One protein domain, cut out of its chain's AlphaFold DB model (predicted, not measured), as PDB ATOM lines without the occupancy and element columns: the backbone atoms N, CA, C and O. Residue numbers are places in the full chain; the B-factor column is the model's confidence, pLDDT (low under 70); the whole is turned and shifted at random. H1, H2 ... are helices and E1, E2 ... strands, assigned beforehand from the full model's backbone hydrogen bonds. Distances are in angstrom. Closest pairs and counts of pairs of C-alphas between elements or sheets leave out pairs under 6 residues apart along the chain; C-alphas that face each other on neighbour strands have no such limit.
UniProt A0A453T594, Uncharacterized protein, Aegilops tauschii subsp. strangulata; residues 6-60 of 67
ATOM      1  N   GLU A   6     392.806 415.489 343.271       90.69
ATOM      2  CA  GLU A   6     393.269 416.847 342.983       90.69
ATOM      3  C   GLU A   6     394.036 417.441 344.173       90.69
ATOM      4  O   GLU A   6     395.067 418.094 343.988       90.69
ATOM      5  N   HIS A   7     393.571 417.176 345.397       91.31
ATOM      6  CA  HIS A   7     394.193 417.669 346.624       91.31
ATOM      7  C   HIS A   7     395.550 417.008 346.886       91.31
ATOM      8  O   HIS A   7     396.525 417.698 347.194       91.31
ATOM      9  N   GLU A   8     395.644 415.695 346.698       89.56
ATOM     10  CA  GLU A   8     396.873 414.917 346.833       89.56
ATOM     11  C   GLU A   8     397.916 415.379 345.814       89.56
ATOM     12  O   GLU A   8     399.075 415.613 346.160       89.56
ATOM     13  N   LEU A   9     397.503 415.585 344.559       88.69
ATOM     14  CA  LEU A   9     398.390 416.088 343.511       88.69
ATOM     15  C   LEU A   9     398.853 417.523 343.794       88.69
ATOM     16  O   LEU A   9     400.031 417.832 343.603       88.69
ATOM     17  N   ALA A  10     397.967 418.393 344.289       90.62
ATOM     18  CA  ALA A  10     398.330 419.752 344.682       90.62
ATOM     19  C   ALA A  10     399.340 419.764 345.841       90.62
ATOM     20  O   ALA A  10     400.293 420.547 345.820       90.62
ATOM     21  N   PHE A  11     399.169 418.876 346.822       88.88
ATOM     22  CA  PHE A  11     400.116 418.700 347.920       88.88
ATOM     23  C   PHE A  11     401.489 418.252 347.412       88.88
ATOM     24  O   PHE A  11     402.497 418.891 347.714       88.88
ATOM     25  N   VAL A  12     401.539 417.212 346.576       87.62
ATOM     26  CA  VAL A  12     402.801 416.701 346.025       87.62
ATOM     27  C   VAL A  12     403.506 417.755 345.168       87.62
ATOM     28  O   VAL A  12     404.716 417.942 345.282       87.62
ATOM     29  N   LYS A  13     402.759 418.524 344.371       88.00
ATOM     30  CA  LYS A  13     403.320 419.644 343.604       88.00
ATOM     31  C   LYS A  13     403.930 420.717 344.513       88.00
ATOM     32  O   LYS A  13     405.004 421.235 344.211       88.00
ATOM     33  N   ARG A  14     403.284 421.047 345.638       88.56
ATOM     34  CA  ARG A  14     403.844 421.969 346.644       88.56
ATOM     35  C   ARG A  14     405.101 421.396 347.297       88.56
ATOM     36  O   ARG A  14     406.060 422.140 347.475       88.56
ATOM     37  N   LEU A  15     405.130 420.095 347.573       86.31
ATOM     38  CA  LEU A  15     406.295 419.410 348.133       86.31
ATOM     39  C   LEU A  15     407.510 419.495 347.193       86.31
ATOM     40  O   LEU A  15     408.618 419.781 347.641       86.31
ATOM     41  N   PHE A  16     407.302 419.349 345.881       82.69
ATOM     42  CA  PHE A  16     408.361 419.539 344.882       82.69
ATOM     43  C   PHE A  16     408.905 420.973 344.820       82.69
ATOM     44  O   PHE A  16     410.065 421.169 344.460       82.69
ATOM     45  N   ASN A  17     408.105 421.979 345.185       81.75
ATOM     46  CA  ASN A  17     408.558 423.370 345.223       81.75
ATOM     47  C   ASN A  17     409.481 423.670 346.415       81.75
ATOM     48  O   ASN A  17     410.173 424.683 346.395       81.75
ATOM     49  N   TRP A  18     409.546 422.799 347.427       78.94
ATOM     50  CA  TRP A  18     410.444 422.943 348.581       78.94
ATOM     51  C   TRP A  18     411.857 422.416 348.263       78.94
ATOM     52  O   TRP A  18     412.470 421.687 349.044       78.94
ATOM     53  N   THR A  19     412.368 422.772 347.080       66.38
ATOM     54  CA  THR A  19     413.522 422.160 346.394       66.38
ATOM     55  C   THR A  19     414.815 422.068 347.178       66.38
ATOM     56  O   THR A  19     415.654 421.232 346.860       66.38
ATOM     57  N   THR A  20     415.014 422.913 348.179       68.00
ATOM     58  CA  THR A  20     416.218 422.867 349.013       68.00
ATOM     59  C   THR A  20     416.191 421.711 350.013       68.00
ATOM     60  O   THR A  20     417.247 421.256 350.446       68.00
ATOM     61  N   VAL A  21     415.007 421.198 350.355       79.56
ATOM     62  CA  VAL A  21     414.824 420.197 351.415       79.56
ATOM     63  C   VAL A  21     414.587 418.796 350.841       79.56
ATOM     64  O   VAL A  21     415.082 417.807 351.388       79.56
ATOM     65  N   LEU A  22     413.863 418.675 349.723       83.38
ATOM     66  CA  LEU A  22     413.444 417.371 349.204       83.38
ATOM     67  C   LEU A  22     414.485 416.743 348.264       83.38
ATOM     68  O   LEU A  22     414.505 417.024 347.072       83.38
ATOM     69  N   LYS A  23     415.313 415.827 348.778       84.75
ATOM     70  CA  LYS A  23     416.320 415.097 347.975       84.75
ATOM     71  C   LYS A  23     415.809 413.791 347.358       84.75
ATOM     72  O   LYS A  23     416.335 413.326 346.347       84.75
ATOM     73  N   ARG A  24     414.820 413.146 347.981       87.81
ATOM     74  CA  ARG A  24     414.303 411.838 347.554       87.81
ATOM     75  C   ARG A  24     412.817 411.721 347.839       87.81
ATOM     76  O   ARG A  24     412.374 412.067 348.927       87.81
ATOM     77  N   MET A  25     412.087 411.137 346.898       87.62
ATOM     78  CA  MET A  25     410.684 410.780 347.055       87.62
ATOM     79  C   MET A  25     410.466 409.346 346.570       87.62
ATOM     80  O   MET A  25     410.878 408.976 345.471       87.62
ATOM     81  N   THR A  26     409.841 408.528 347.417       90.88
ATOM     82  CA  THR A  26     409.489 407.139 347.094       90.88
ATOM     83  C   THR A  26     407.978 407.015 347.053       90.88
ATOM     84  O   THR A  26     407.300 407.388 348.006       90.88
ATOM     85  N   VAL A  27     407.457 406.496 345.949       88.50
ATOM     86  CA  VAL A  27     406.030 406.298 345.711       88.50
ATOM     87  C   VAL A  27     405.775 404.803 345.668       88.50
ATOM     88  O   VAL A  27     406.336 404.108 344.822       88.50
ATOM     89  N   ASN A  28     404.952 404.312 346.592       89.88
ATOM     90  CA  ASN A  28     404.563 402.911 346.644       89.88
ATOM     91  C   ASN A  28     403.146 402.750 346.093       89.88
ATOM     92  O   ASN A  28     402.197 403.364 346.586       89.88
ATOM     93  N   PHE A  29     403.014 401.945 345.049       85.69
ATOM     94  CA  PHE A  29     401.753 401.696 344.379       85.69
ATOM     95  C   PHE A  29     401.020 400.526 345.032       85.69
ATOM     96  O   PHE A  29     401.563 399.431 345.188       85.69
ATOM     97  N   ARG A  30     399.755 400.766 345.396       84.75
ATOM     98  CA  ARG A  30     398.878 399.736 345.964       84.75
ATOM     99  C   ARG A  30     398.642 398.598 344.981       84.75
ATOM    100  O   ARG A  30     398.624 398.806 343.769       84.75
ATOM    101  N   VAL A  31     398.345 397.424 345.536       82.12
ATOM    102  CA  VAL A  31     398.077 396.200 344.768       82.12
ATOM    103  C   VAL A  31     396.929 396.304 343.801       82.12
ATOM    104  O   VAL A  31     397.014 395.842 342.670       82.12
ATOM    105  N   SER A  32     395.877 396.967 344.246       83.62
ATOM    106  CA  SER A  32     394.673 397.179 343.468       83.62
ATOM    107  C   SER A  32     394.850 398.182 342.329       83.62
ATOM    108  O   SER A  32     393.920 398.368 341.545       83.62
ATOM    109  N   MET A  33     395.997 398.860 342.224       84.00
ATOM    110  CA  MET A  33     396.190 399.858 341.187       84.00
ATOM    111  C   MET A  33     396.635 399.208 339.880       84.00
ATOM    112  O   MET A  33     397.643 398.507 339.821       84.00
ATOM    113  N   THR A  34     395.896 399.488 338.809       87.56
ATOM    114  CA  THR A  34     396.231 398.976 337.481       87.56
ATOM    115  C   THR A  34     397.534 399.587 336.968       87.56
ATOM    116  O   THR A  34     397.870 400.739 337.264       87.56
ATOM    117  N   GLU A  35     398.251 398.838 336.133       86.12
ATOM    118  CA  GLU A  35     399.507 399.297 335.534       86.12
ATOM    119  C   GLU A  35     399.322 400.584 334.715       86.12
ATOM    120  O   GLU A  35     400.135 401.503 334.805       86.12
ATOM    121  N   SER A  36     398.208 400.708 333.986       87.19
ATOM    122  CA  SER A  36     397.880 401.912 333.212       87.19
ATOM    123  C   SER A  36     397.752 403.159 334.092       87.19
ATOM    124  O   SER A  36     398.339 404.196 333.781       87.19
ATOM    125  N   LYS A  37     397.060 403.054 335.233       86.81
ATOM    126  CA  LYS A  37     396.919 404.148 336.208       86.81
ATOM    127  C   LYS A  37     398.244 404.489 336.871       86.81
ATOM    128  O   LYS A  37     398.562 405.662 337.043       86.81
ATOM    129  N   ALA A  38     399.031 403.470 337.204       88.44
ATOM    130  CA  ALA A  38     400.358 403.658 337.766       88.44
ATOM    131  C   ALA A  38     401.293 404.384 336.789       88.44
ATOM    132  O   ALA A  38     402.035 405.281 337.188       88.44
ATOM    133  N   LYS A  39     401.214 404.047 335.496       90.12
ATOM    134  CA  LYS A  39     401.959 404.710 334.422       90.12
ATOM    135  C   LYS A  39     401.523 406.165 334.246       90.12
ATOM    136  O   LYS A  39     402.395 407.031 334.196       90.12
ATOM    137  N   GLU A  40     400.215 406.442 334.209       91.50
ATOM    138  CA  GLU A  40     399.672 407.814 334.180       91.50
ATOM    139  C   GLU A  40     400.214 408.645 335.356       91.50
ATOM    140  O   GLU A  40     400.764 409.730 335.159       91.50
ATOM    141  N   LEU A  41     400.128 408.110 336.578       89.31
ATOM    142  CA  LEU A  41     400.577 408.798 337.788       89.31
ATOM    143  C   LEU A  41     402.099 408.998 337.813       89.31
ATOM    144  O   LEU A  41     402.571 410.071 338.181       89.31
ATOM    145  N   ARG A  42     402.880 408.002 337.381       90.19
ATOM    146  CA  ARG A  42     404.340 408.117 337.265       90.19
ATOM    147  C   ARG A  42     404.738 409.250 336.323       90.19
ATOM    148  O   ARG A  42     405.597 410.049 336.684       90.19
ATOM    149  N   GLN A  43     404.121 409.329 335.145       91.25
ATOM    150  CA  GLN A  43     404.401 410.391 334.173       91.25
ATOM    151  C   GLN A  43     404.046 411.773 334.733       91.25
ATOM    152  O   GLN A  43     404.834 412.708 334.619       91.25
ATOM    153  N   LEU A  44     402.903 411.883 335.413       91.38
ATOM    154  CA  LEU A  44     402.474 413.128 336.042       91.38
ATOM    155  C   LEU A  44     403.419 413.580 337.168       91.38
ATOM    156  O   LEU A  44     403.753 414.751 337.274       91.38
ATOM    157  N   LEU A  45     403.885 412.657 338.009       89.69
ATOM    158  CA  LEU A  45     404.812 412.988 339.092       89.69
ATOM    159  C   LEU A  45     406.199 413.366 338.572       89.69
ATOM    160  O   LEU A  45     406.841 414.260 339.119       89.69
ATOM    161  N   LEU A  46     406.654 412.717 337.499       89.12
ATOM    162  CA  LEU A  46     407.905 413.071 336.840       89.12
ATOM    163  C   LEU A  46     407.837 414.447 336.172       89.12
ATOM    164  O   LEU A  46     408.836 415.157 336.203       89.12
ATOM    165  N   SER A  47     406.681 414.863 335.640       89.12
ATOM    166  CA  SER A  47     406.538 416.197 335.038       89.12
ATOM    167  C   SER A  47     406.604 417.339 336.060       89.12
ATOM    168  O   SER A  47     406.951 418.464 335.704       89.12
ATOM    169  N   PHE A  48     406.319 417.059 337.336       82.62
ATOM    170  CA  PHE A  48     406.504 418.008 338.441       82.62
ATOM    171  C   PHE A  48     407.891 417.930 339.084       82.62
ATOM    172  O   PHE A  48     408.280 418.845 339.815       82.62
ATOM    173  N   SER A  49     408.622 416.844 338.836       84.75
ATOM    174  CA  SER A  49     409.932 416.617 339.431       84.75
ATOM    175  C   SER A  49     410.942 417.628 338.905       84.75
ATOM    176  O   SER A  49     410.997 417.936 337.717       84.75
ATOM    177  N   ARG A  50     411.794 418.116 339.805       80.25
ATOM    178  CA  ARG A  50     412.884 419.035 339.475       80.25
ATOM    179  C   ARG A  50     414.232 418.304 339.445       80.25
ATOM    180  O   ARG A  50     414.381 417.284 340.128       80.25
ATOM    181  N   PRO A  51     415.223 418.811 338.686       75.38
ATOM    182  CA  PRO A  51     416.581 418.276 338.703       75.38
ATOM    183  C   PRO A  51     417.128 418.244 340.136       75.38
ATOM    184  O   PRO A  51     417.037 419.235 340.856       75.38
ATOM    185  N   GLY A  52     417.655 417.095 340.563       78.56
ATOM    186  CA  GLY A  52     418.183 416.886 341.918       78.56
ATOM    187  C   GLY A  52     417.268 416.100 342.863       78.56
ATOM    188  O   GLY A  52     417.731 415.646 343.908       78.56
ATOM    189  N   ILE A  53     416.007 415.866 342.489       85.25
ATOM    190  CA  ILE A  53     415.084 415.046 343.278       85.25
ATOM    191  C   ILE A  53     415.121 413.604 342.765       85.25
ATOM    192  O   ILE A  53     414.758 413.315 341.626       85.25
ATOM    193  N   CYS A  54     415.558 412.671 343.612       87.44
ATOM    194  CA  CYS A  54     415.571 411.249 343.282       87.44
ATOM    195  C   CYS A  54     414.170 410.645 343.469       87.44
ATOM    196  O   CYS A  54     413.732 410.413 344.599       87.44
ATOM    197  N   MET A  55     413.480 410.373 342.360       89.81
ATOM    198  CA  MET A  55     412.178 409.700 342.344       89.81
ATOM    199  C   MET A  55     412.342 408.179 342.273       89.81
ATOM    200  O   MET A  55     413.000 407.664 341.369       89.81
ATOM    201  N   LYS A  56     411.706 407.444 343.190       91.19
ATOM    202  CA  LYS A  56     411.616 405.976 343.160       91.19
ATOM    203  C   LYS A  56     410.158 405.540 343.128       91.19
ATOM    204  O   LYS A  56     409.366 405.982 343.953       91.19
ATOM    205  N   PHE A  57     409.823 404.648 342.204       90.00
ATOM    206  CA  PHE A  57     408.485 404.082 342.071       90.00
ATOM    207  C   PHE A  57     408.554 402.593 342.365       90.00
ATOM    208  O   PHE A  57     409.308 401.871 341.716       90.00
ATOM    209  N   LEU A  58     407.790 402.154 343.356       87.12
ATOM    210  CA  LEU A  58     407.690 400.762 343.752       87.12
ATOM    211  C   LEU A  58     406.309 400.265 343.363       87.12
ATOM    212  O   LEU A  58     405.296 400.781 343.831       87.12
ATOM    213  N   HIS A  59     406.281 399.261 342.504       78.38
ATOM    214  CA  HIS A  59     405.117 398.412 342.360       78.38
ATOM    215  C   HIS A  59     405.332 397.261 343.327       78.38
ATOM    216  O   HIS A  59     406.357 396.586 343.236       78.38
ATOM    217  N   HIS A  60     404.402 397.020 344.251       67.06
ATOM    218  CA  HIS A  60     404.363 395.677 344.813       67.06
ATOM    219  C   HIS A  60     404.148 394.734 343.600       67.06
ATOM    220  O   HIS A  60     403.281 394.969 342.755       67.06
TER     221      HIS A  60
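This is residues 6 to 60 of the 67 residues of an uncharacterized protein of Aegilops tauschii subsp. strangulata (UniProt A0A453T594). What does the model look like at first sight? Two parallel strands, E1 and E2, lie side by side as a narrow ribbon, and helix H2 folds back along that ribbon over one of its faces, with its residues 35 to 46. A second helix, H1, comes before this unit and nears H2 at Phe 48, the last residue of H2. What are the parts and the size? The printed part has 55 residues, with two named helices and two named strands in the order H1, E1, H2, E2; the class is mixed, helices and strands, and the sheet is E1 beside E2, parallel. The whole is compact, with a radius of gyration of the C-alphas of 11.4 A, and elongated, spanning 34 by 22 by 15 A.

How does the first helix stand to the second? H1, residues 6 to 17, and H2, residues 35 to 48, are close but not clearly touching; their closest C-alphas, those of Lys 13 and Phe 48, are 6.3 A apart. They run the same way at a steep tilt of 41 degrees. In both helices every O i to N i+4 pair is within hydrogen-bond range. How are the strands paired? E1, residues 24 to 29, and E2, residues 54 to 59, are parallel neighbours at 15 degrees, with N 27 and O 56 at 2.8 A and N 56 and O 25 at 2.9 A, within hydrogen-bond range. H1 and E2 are apart. Where does H2 come nearest to the strands? The closest C-alphas of H2 and E1 are those of Ala 38 and Phe 29, 7.0 A apart, and of H2 and E2 those of Arg 42 and Phe 57, 7.5 A apart. E1, H2 and E2 form a strand-helix-strand unit, two parallel neighbour strands with a helix between them along the chain, and its crossover is right-handed.

Where do the first elements lie? H1 begins at C-alpha 6, (393.269, 416.847, 342.983), and is 16.8 A long from first to last C-alpha. E1 begins at C-alpha 24, (414.303, 411.838, 347.554), and is 16.4 A long. Where do the last ones lie? H2, residues 35 to 48, is 20.2 A long, and E2 is 16.6 A long, ending at C-alpha 59, (405.117, 398.412, 342.360).

How far does it reach? The two C-alphas farthest apart are those of Thr 20 and Ser 32, at 34.0 A. Is the printed part unbroken, and how long are its links? It has no cut from residue 6 to residue 60; the links E1 to H2 and H2 to E2 are tight, and H1 to E1 is short. Where is confidence low? Residues 19 to 20 and residue 60 have pLDDT under 70, and the mean of the printed part is 85.6.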